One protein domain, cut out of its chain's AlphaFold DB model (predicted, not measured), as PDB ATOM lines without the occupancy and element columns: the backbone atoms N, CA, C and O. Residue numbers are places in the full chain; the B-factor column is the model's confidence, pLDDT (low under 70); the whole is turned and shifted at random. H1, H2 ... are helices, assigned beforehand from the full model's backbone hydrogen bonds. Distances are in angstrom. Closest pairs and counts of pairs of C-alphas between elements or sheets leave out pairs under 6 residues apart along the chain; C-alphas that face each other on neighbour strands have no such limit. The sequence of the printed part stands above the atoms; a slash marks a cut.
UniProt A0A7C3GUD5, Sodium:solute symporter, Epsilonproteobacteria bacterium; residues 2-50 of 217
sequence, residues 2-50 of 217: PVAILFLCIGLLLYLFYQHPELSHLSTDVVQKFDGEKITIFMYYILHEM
ATOM      1  N   PRO A   2       5.565 -56.867 -34.427       81.62
ATOM      2  CA  PRO A   2       5.232 -57.530 -33.152       81.62
ATOM      3  C   PRO A   2       4.740 -56.564 -32.063       81.62
ATOM      4  O   PRO A   2       3.740 -56.816 -31.403       81.62
ATOM      5  N   VAL A   3       5.402 -55.410 -31.935       83.94
ATOM      6  CA  VAL A   3       5.063 -54.391 -30.927       83.94
ATOM      7  C   VAL A   3       3.685 -53.770 -31.181       83.94
ATOM      8  O   VAL A   3       2.912 -53.595 -30.249       83.94
ATOM      9  N   ALA A   4       3.340 -53.489 -32.442       83.19
ATOM     10  CA  ALA A   4       2.040 -52.914 -32.791       83.19
ATOM     11  C   ALA A   4       0.884 -53.873 -32.467       83.19
ATOM     12  O   ALA A   4      -0.116 -53.445 -31.902       83.19
ATOM     13  N   ILE A   5       1.043 -55.167 -32.766       89.75
ATOM     14  CA  ILE A   5       0.054 -56.197 -32.415       89.75
ATOM     15  C   ILE A   5      -0.103 -56.279 -30.897       89.75
ATOM     16  O   ILE A   5      -1.223 -56.308 -30.407       89.75
ATOM     17  N   LEU A   6       1.002 -56.247 -30.150       88.62
ATOM     18  CA  LEU A   6       0.966 -56.247 -28.689       88.62
ATOM     19  C   LEU A   6       0.177 -55.045 -28.141       88.62
ATOM     20  O   LEU A   6      -0.709 -55.235 -27.312       88.62
ATOM     21  N   PHE A   7       0.424 -53.830 -28.644       85.38
ATOM     22  CA  PHE A   7      -0.346 -52.644 -28.249       85.38
ATOM     23  C   PHE A   7      -1.829 -52.739 -28.630       85.38
ATOM     24  O   PHE A   7      -2.681 -52.356 -27.831       85.38
ATOM     25  N   LEU A   8      -2.153 -53.269 -29.815       87.81
ATOM     26  CA  LEU A   8      -3.539 -53.476 -30.244       87.81
ATOM     27  C   LEU A   8      -4.256 -54.514 -29.374       87.81
ATOM     28  O   LEU A   8      -5.390 -54.278 -28.973       87.81
ATOM     29  N   CYS A   9      -3.592 -55.619 -29.030       90.69
ATOM     30  CA  CYS A   9      -4.131 -56.630 -28.126       90.69
ATOM     31  C   CYS A   9      -4.383 -56.053 -26.730       90.69
ATOM     32  O   CYS A   9      -5.456 -56.265 -26.179       90.69
ATOM     33  N   ILE A  10      -3.441 -55.286 -26.169       88.75
ATOM     34  CA  ILE A  10      -3.637 -54.619 -24.871       88.75
ATOM     35  C   ILE A  10      -4.806 -53.632 -24.945       88.75
ATOM     36  O   ILE A  10      -5.654 -53.624 -24.058       88.75
ATOM     37  N   GLY A  11      -4.887 -52.827 -26.008       86.19
ATOM     38  CA  GLY A  11      -5.999 -51.900 -26.219       86.19
ATOM     39  C   GLY A  11      -7.350 -52.613 -26.309       86.19
ATOM     40  O   GLY A  11      -8.311 -52.174 -25.684       86.19
ATOM     41  N   LEU A  12      -7.409 -53.739 -27.025       86.75
ATOM     42  CA  LEU A  12      -8.599 -54.585 -27.123       86.75
ATOM     43  C   LEU A  12      -8.983 -55.193 -25.767       86.75
ATOM     44  O   LEU A  12     -10.156 -55.192 -25.410       86.75
ATOM     45  N   LEU A  13      -8.011 -55.682 -24.994       86.88
ATOM     46  CA  LEU A  13      -8.256 -56.227 -23.658       86.88
ATOM     47  C   LEU A  13      -8.792 -55.160 -22.704       86.88
ATOM     48  O   LEU A  13      -9.758 -55.422 -21.997       86.88
ATOM     49  N   LEU A  14      -8.220 -53.952 -22.716       84.81
ATOM     50  CA  LEU A  14      -8.730 -52.832 -21.921       84.81
ATOM     51  C   LEU A  14     -10.133 -52.414 -22.361       84.81
ATOM     52  O   LEU A  14     -10.976 -52.119 -21.522       84.81
ATOM     53  N   TYR A  15     -10.399 -52.418 -23.667       82.19
ATOM     54  CA  TYR A  15     -11.734 -52.154 -24.194       82.19
ATOM     55  C   TYR A  15     -12.757 -53.162 -23.657       82.19
ATOM     56  O   TYR A  15     -13.772 -52.755 -23.099       82.19
ATOM     57  N   LEU A  16     -12.459 -54.464 -23.736       82.12
ATOM     58  CA  LEU A  16     -13.327 -55.510 -23.191       82.12
ATOM     59  C   LEU A  16     -13.475 -55.407 -21.665       82.12
ATOM     60  O   LEU A  16     -14.581 -55.551 -21.155       82.12
ATOM     61  N   PHE A  17     -12.386 -55.113 -20.950       81.62
ATOM     62  CA  PHE A  17     -12.362 -54.972 -19.491       81.62
ATOM     63  C   PHE A  17     -13.298 -53.862 -18.990       81.62
ATOM     64  O   PHE A  17     -14.007 -54.052 -18.003       81.62
ATOM     65  N   TYR A  18     -13.336 -52.721 -19.683       77.56
ATOM     66  CA  TYR A  18     -14.172 -51.584 -19.293       77.56
ATOM     67  C   TYR A  18     -15.591 -51.618 -19.873       77.56
ATOM     68  O   TYR A  18     -16.489 -51.013 -19.295       77.56
ATOM     69  N   GLN A  19     -15.819 -52.294 -21.003       75.12
ATOM     70  CA  GLN A  19     -17.135 -52.318 -21.653       75.12
ATOM     71  C   GLN A  19     -18.017 -53.503 -21.230       75.12
ATOM     72  O   GLN A  19     -19.231 -53.448 -21.417       75.12
ATOM     73  N   HIS A  20     -17.437 -54.549 -20.632       73.19
ATOM     74  CA  HIS A  20     -18.174 -55.696 -20.099       73.19
ATOM     75  C   HIS A  20     -18.016 -55.789 -18.569       73.19
ATOM     76  O   HIS A  20     -17.144 -56.520 -18.090       73.19
ATOM     77  N   PRO A  21     -18.887 -55.113 -17.787       65.31
ATOM     78  CA  PRO A  21     -18.882 -55.164 -16.317       65.31
ATOM     79  C   PRO A  21     -19.001 -56.588 -15.750       65.31
ATOM     80  O   PRO A  21     -18.587 -56.865 -14.627       65.31
ATOM     81  N   GLU A  22     -19.550 -57.503 -16.550       66.38
ATOM     82  CA  GLU A  22     -19.736 -58.927 -16.251       66.38
ATOM     83  C   GLU A  22     -18.408 -59.689 -16.114       66.38
ATOM     84  O   GLU A  22     -18.340 -60.689 -15.404       66.38
ATOM     85  N   LEU A  23     -17.354 -59.214 -16.791       64.69
ATOM     86  CA  LEU A  23     -16.026 -59.833 -16.812       64.69
ATOM     87  C   LEU A  23     -15.050 -59.181 -15.824       64.69
ATOM     88  O   LEU A  23     -14.115 -59.837 -15.371       64.69
ATOM     89  N   SER A  24     -15.235 -57.896 -15.511       62.91
ATOM     90  CA  SER A  24     -14.323 -57.114 -14.666       62.91
ATOM     91  C   SER A  24     -14.827 -56.895 -13.240       62.91
ATOM     92  O   SER A  24     -14.048 -56.486 -12.383       62.91
ATOM     93  N   HIS A  25     -16.110 -57.170 -12.967       63.97
ATOM     94  CA  HIS A  25     -16.781 -56.918 -11.683       63.97
ATOM     95  C   HIS A  25     -16.712 -55.453 -11.197       63.97
ATOM     96  O   HIS A  25     -17.050 -55.160 -10.049       63.97
ATOM     97  N   LEU A  26     -16.313 -54.520 -12.065       64.50
ATOM     98  CA  LEU A  26     -16.185 -53.092 -11.786       64.50
ATOM     99  C   LEU A  26     -17.425 -52.359 -12.315       64.50
ATOM    100  O   LEU A  26     -17.785 -52.468 -13.483       64.50
ATOM    101  N   SER A  27     -18.108 -51.634 -11.425       56.75
ATOM    102  CA  SER A  27     -19.349 -50.880 -11.706       56.75
ATOM    103  C   SER A  27     -19.099 -49.373 -11.841       56.75
ATOM    104  O   SER A  27     -19.969 -48.564 -11.527       56.75
ATOM    105  N   THR A  28     -17.881 -48.977 -12.199       57.38
ATOM    106  CA  THR A  28     -17.448 -47.579 -12.204       57.38
ATOM    107  C   THR A  28     -17.586 -46.963 -13.590       57.38
ATOM    108  O   THR A  28     -17.059 -47.479 -14.573       57.38
ATOM    109  N   ASP A  29     -18.261 -45.812 -13.658       62.12
ATOM    110  CA  ASP A  29     -18.223 -44.943 -14.833       62.12
ATOM    111  C   ASP A  29     -16.767 -44.562 -15.133       62.12
ATOM    112  O   ASP A  29     -16.082 -43.938 -14.316       62.12
ATOM    113  N   VAL A  30     -16.278 -44.944 -16.314       63.12
ATOM    114  CA  VAL A  30     -14.909 -44.643 -16.749       63.12
ATOM    115  C   VAL A  30     -14.795 -43.155 -17.065       63.12
ATOM    116  O   VAL A  30     -15.031 -42.701 -18.188       63.12
ATOM    117  N   VAL A  31     -14.385 -42.371 -16.074       63.47
ATOM    118  CA  VAL A  31     -14.044 -40.962 -16.269       63.47
ATOM    119  C   VAL A  31     -12.607 -40.881 -16.788       63.47
ATOM    120  O   VAL A  31     -11.651 -40.933 -16.023       63.47
ATOM    121  N   GLN A  32     -12.434 -40.714 -18.105       61.91
ATOM    122  CA  GLN A  32     -11.124 -40.504 -18.758       61.91
ATOM    123  C   GLN A  32     -10.557 -39.092 -18.509       61.91
ATOM    124  O   GLN A  32     -10.080 -38.410 -19.422       61.91
ATOM    125  N   LYS A  33     -10.654 -38.619 -17.266       59.94
ATOM    126  CA  LYS A  33     -10.097 -37.351 -16.811       59.94
ATOM    127  C   LYS A  33      -9.340 -37.570 -15.514       59.94
ATOM    128  O   LYS A  33      -9.874 -38.162 -14.584       59.94
ATOM    129  N   PHE A  34      -8.124 -37.047 -15.451       56.41
ATOM    130  CA  PHE A  34      -7.344 -36.973 -14.223       56.41
ATOM    131  C   PHE A  34      -6.953 -35.516 -14.016       56.41
ATOM    132  O   PHE A  34      -6.353 -34.919 -14.903       56.41
ATOM    133  N   ASP A  35      -7.374 -34.931 -12.894       60.34
ATOM    134  CA  ASP A  35      -7.140 -33.515 -12.567       60.34
ATOM    135  C   ASP A  35      -7.570 -32.526 -13.680       60.34
ATOM    136  O   ASP A  35      -6.913 -31.537 -13.983       60.34
ATOM    137  N   GLY A  36      -8.682 -32.833 -14.362       59.44
ATOM    138  CA  GLY A  36      -9.211 -32.022 -15.467       59.44
ATOM    139  C   GLY A  36      -8.563 -32.269 -16.838       59.44
ATOM    140  O   GLY A  36      -9.124 -31.835 -17.847       59.44
ATOM    141  N   GLU A  37      -7.467 -33.028 -16.902       56.16
ATOM    142  CA  GLU A  37      -6.770 -33.384 -18.141       56.16
ATOM    143  C   GLU A  37      -7.283 -34.698 -18.740       56.16
ATOM    144  O   GLU A  37      -7.589 -35.658 -18.030       56.16
ATOM    145  N   LYS A  38      -7.375 -34.754 -20.076       62.28
ATOM    146  CA  LYS A  38      -7.770 -35.978 -20.793       62.28
ATOM    147  C   LYS A  38      -6.635 -36.996 -20.697       62.28
ATOM    148  O   LYS A  38      -5.572 -36.790 -21.279       62.28
ATOM    149  N   ILE A  39      -6.878 -38.115 -20.024       68.38
ATOM    150  CA  ILE A  39      -5.917 -39.219 -19.942       68.38
ATOM    151  C   ILE A  39      -6.317 -40.361 -20.867       68.38
ATOM    152  O   ILE A  39      -7.495 -40.613 -21.108       68.38
ATOM    153  N   THR A  40      -5.322 -41.064 -21.403       77.50
ATOM    154  CA  THR A  40      -5.572 -42.270 -22.191       77.50
ATOM    155  C   THR A  40      -6.061 -43.397 -21.286       77.50
ATOM    156  O   THR A  40      -5.671 -43.490 -20.121       77.50
ATOM    157  N   ILE A  41      -6.875 -44.301 -21.835       80.19
ATOM    158  CA  ILE A  41      -7.420 -45.447 -21.090       80.19
ATOM    159  C   ILE A  41      -6.325 -46.320 -20.454       80.19
ATOM    160  O   ILE A  41      -6.491 -46.843 -19.358       80.19
ATOM    161  N   PHE A  42      -5.165 -46.408 -21.109       83.38
ATOM    162  CA  PHE A  42      -4.003 -47.119 -20.587       83.38
ATOM    163  C   PHE A  42      -3.448 -46.462 -19.314       83.38
ATOM    164  O   PHE A  42      -3.152 -47.152 -18.344       83.38
ATOM    165  N   MET A  43      -3.358 -45.126 -19.287       83.75
ATOM    166  CA  MET A  43      -2.936 -44.389 -18.093       83.75
ATOM    167  C   MET A  43      -3.969 -44.506 -16.967       83.75
ATOM    168  O   MET A  43      -3.594 -44.678 -15.810       83.75
ATOM    169  N   TYR A  44      -5.265 -44.471 -17.299       83.31
ATOM    170  CA  TYR A  44      -6.342 -44.655 -16.322       83.31
ATOM    171  C   TYR A  44      -6.210 -45.993 -15.580       83.31
ATOM    172  O   TYR A  44      -6.212 -46.005 -14.348       83.31
ATOM    173  N   TYR A  45      -5.989 -47.084 -16.321       85.94
ATOM    174  CA  TYR A  45      -5.788 -48.424 -15.766       85.94
ATOM    175  C   TYR A  45      -4.569 -48.505 -14.833       85.94
ATOM    176  O   TYR A  45      -4.654 -49.068 -13.742       85.94
ATOM    177  N   ILE A  46      -3.436 -47.903 -15.220       86.38
ATOM    178  CA  ILE A  46      -2.221 -47.879 -14.387       86.38
ATOM    179  C   ILE A  46      -2.474 -47.169 -13.052       86.38
ATOM    180  O   ILE A  46      -1.962 -47.597 -12.020       86.38
ATOM    181  N   LEU A  47      -3.232 -46.073 -13.063       82.75
ATOM    182  CA  LEU A  47      -3.440 -45.256 -11.871       82.75
ATOM    183  C   LEU A  47      -4.452 -45.867 -10.892       82.75
ATOM    184  O   LEU A  47      -4.223 -45.767  -9.685       82.75
ATOM    185  N   HIS A  48      -5.517 -46.494 -11.402       81.44
ATOM    186  CA  HIS A  48      -6.675 -46.903 -10.595       81.44
ATOM    187  C   HIS A  48      -6.777 -48.411 -10.349       81.44
ATOM    188  O   HIS A  48      -7.210 -48.806  -9.273       81.44
ATOM    189  N   GLU A  49      -6.357 -49.247 -11.303       84.50
ATOM    190  CA  GLU A  49      -6.616 -50.696 -11.254       84.50
ATOM    191  C   GLU A  49      -5.357 -51.523 -10.946       84.50
ATOM    192  O   GLU A  49      -5.440 -52.661 -10.483       84.50
ATOM    193  N   MET A  50      -4.157 -50.982 -11.200       87.12
ATOM    194  CA  MET A  50      -2.912 -51.716 -10.961       87.12
ATOM    195  C   MET A  50      -2.513 -51.754  -9.474       87.12
ATOM    196  O   MET A  50      -2.481 -50.711  -8.817       87.12
TER     197      MET A  50
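What this domain is: This is residues 2 to 50 of the 217 residues of the protein "Sodium:solute symporter" of Epsilonproteobacteria bacterium (UniProt A0A7C3GUD5). One long straight helix, H1, sticks out at its first half, residues 2 to 9; from its other end, after the short turn H2, a wide loop of residues 25 to 40 swings round and brings a second helix, H3, back near residues 11 to 14 of H1. The loop's far tip lies at a small turn, where residues 33 to 34 pair with residues 37 to 38, antiparallel. The printed part has 49 residues with three named helices, H1, H2, H3 in chain order, and no named strand; its class is all helix. It is only just loose, close to compact, with a radius of gyration of the C-alphas of 11.7 A and spans of 33 by 28 by 16 A.

Where its parts are: Find C-alpha 2 at (5.232, -57.530, -33.152); from there H1, residues 2 to 19, runs 25.7 A to C-alpha 19 at (-17.135, -52.318, -21.653). Just beyond it is H2, residues 21 to 24. Look then for H3, residues 41 to 48, which runs 10.6 A and ends at C-alpha 48 at (-6.675, -46.903, -10.595).

How they stand to each other: Start from H1 at residues 11 to 14, with which alone it only just touches H3, with 3 pairs of C-alphas within 8 A; the closest are those of Leu 14 and Phe 42, 7.5 A apart. The two run the same way at a steep tilt of 63 degrees. With residues 17 to 18 alone, H1 only just touches H2, with 3 pairs within 8 A, and only at the corner by their link; the closest C-alphas, of Phe 17 and Ser 24, are 5.6 A apart. H2 and H3 are apart. In H1 and H3 every O i to N i+4 pair is within hydrogen-bond range; H2 is too short for such a pair, and its one O i to N i+3 pair is not within range.

The domain as a whole: The two C-alphas farthest apart are those of Pro 2 and Gly 36, at 34.2 A. The printed part has no cut; H1 to H2 is a tight link, and H2 to H3 is a long one of 16 residues. In the B-factor column you will find a mean pLDDT of the printed part of 75.3, with residues 21 to 39 under 70.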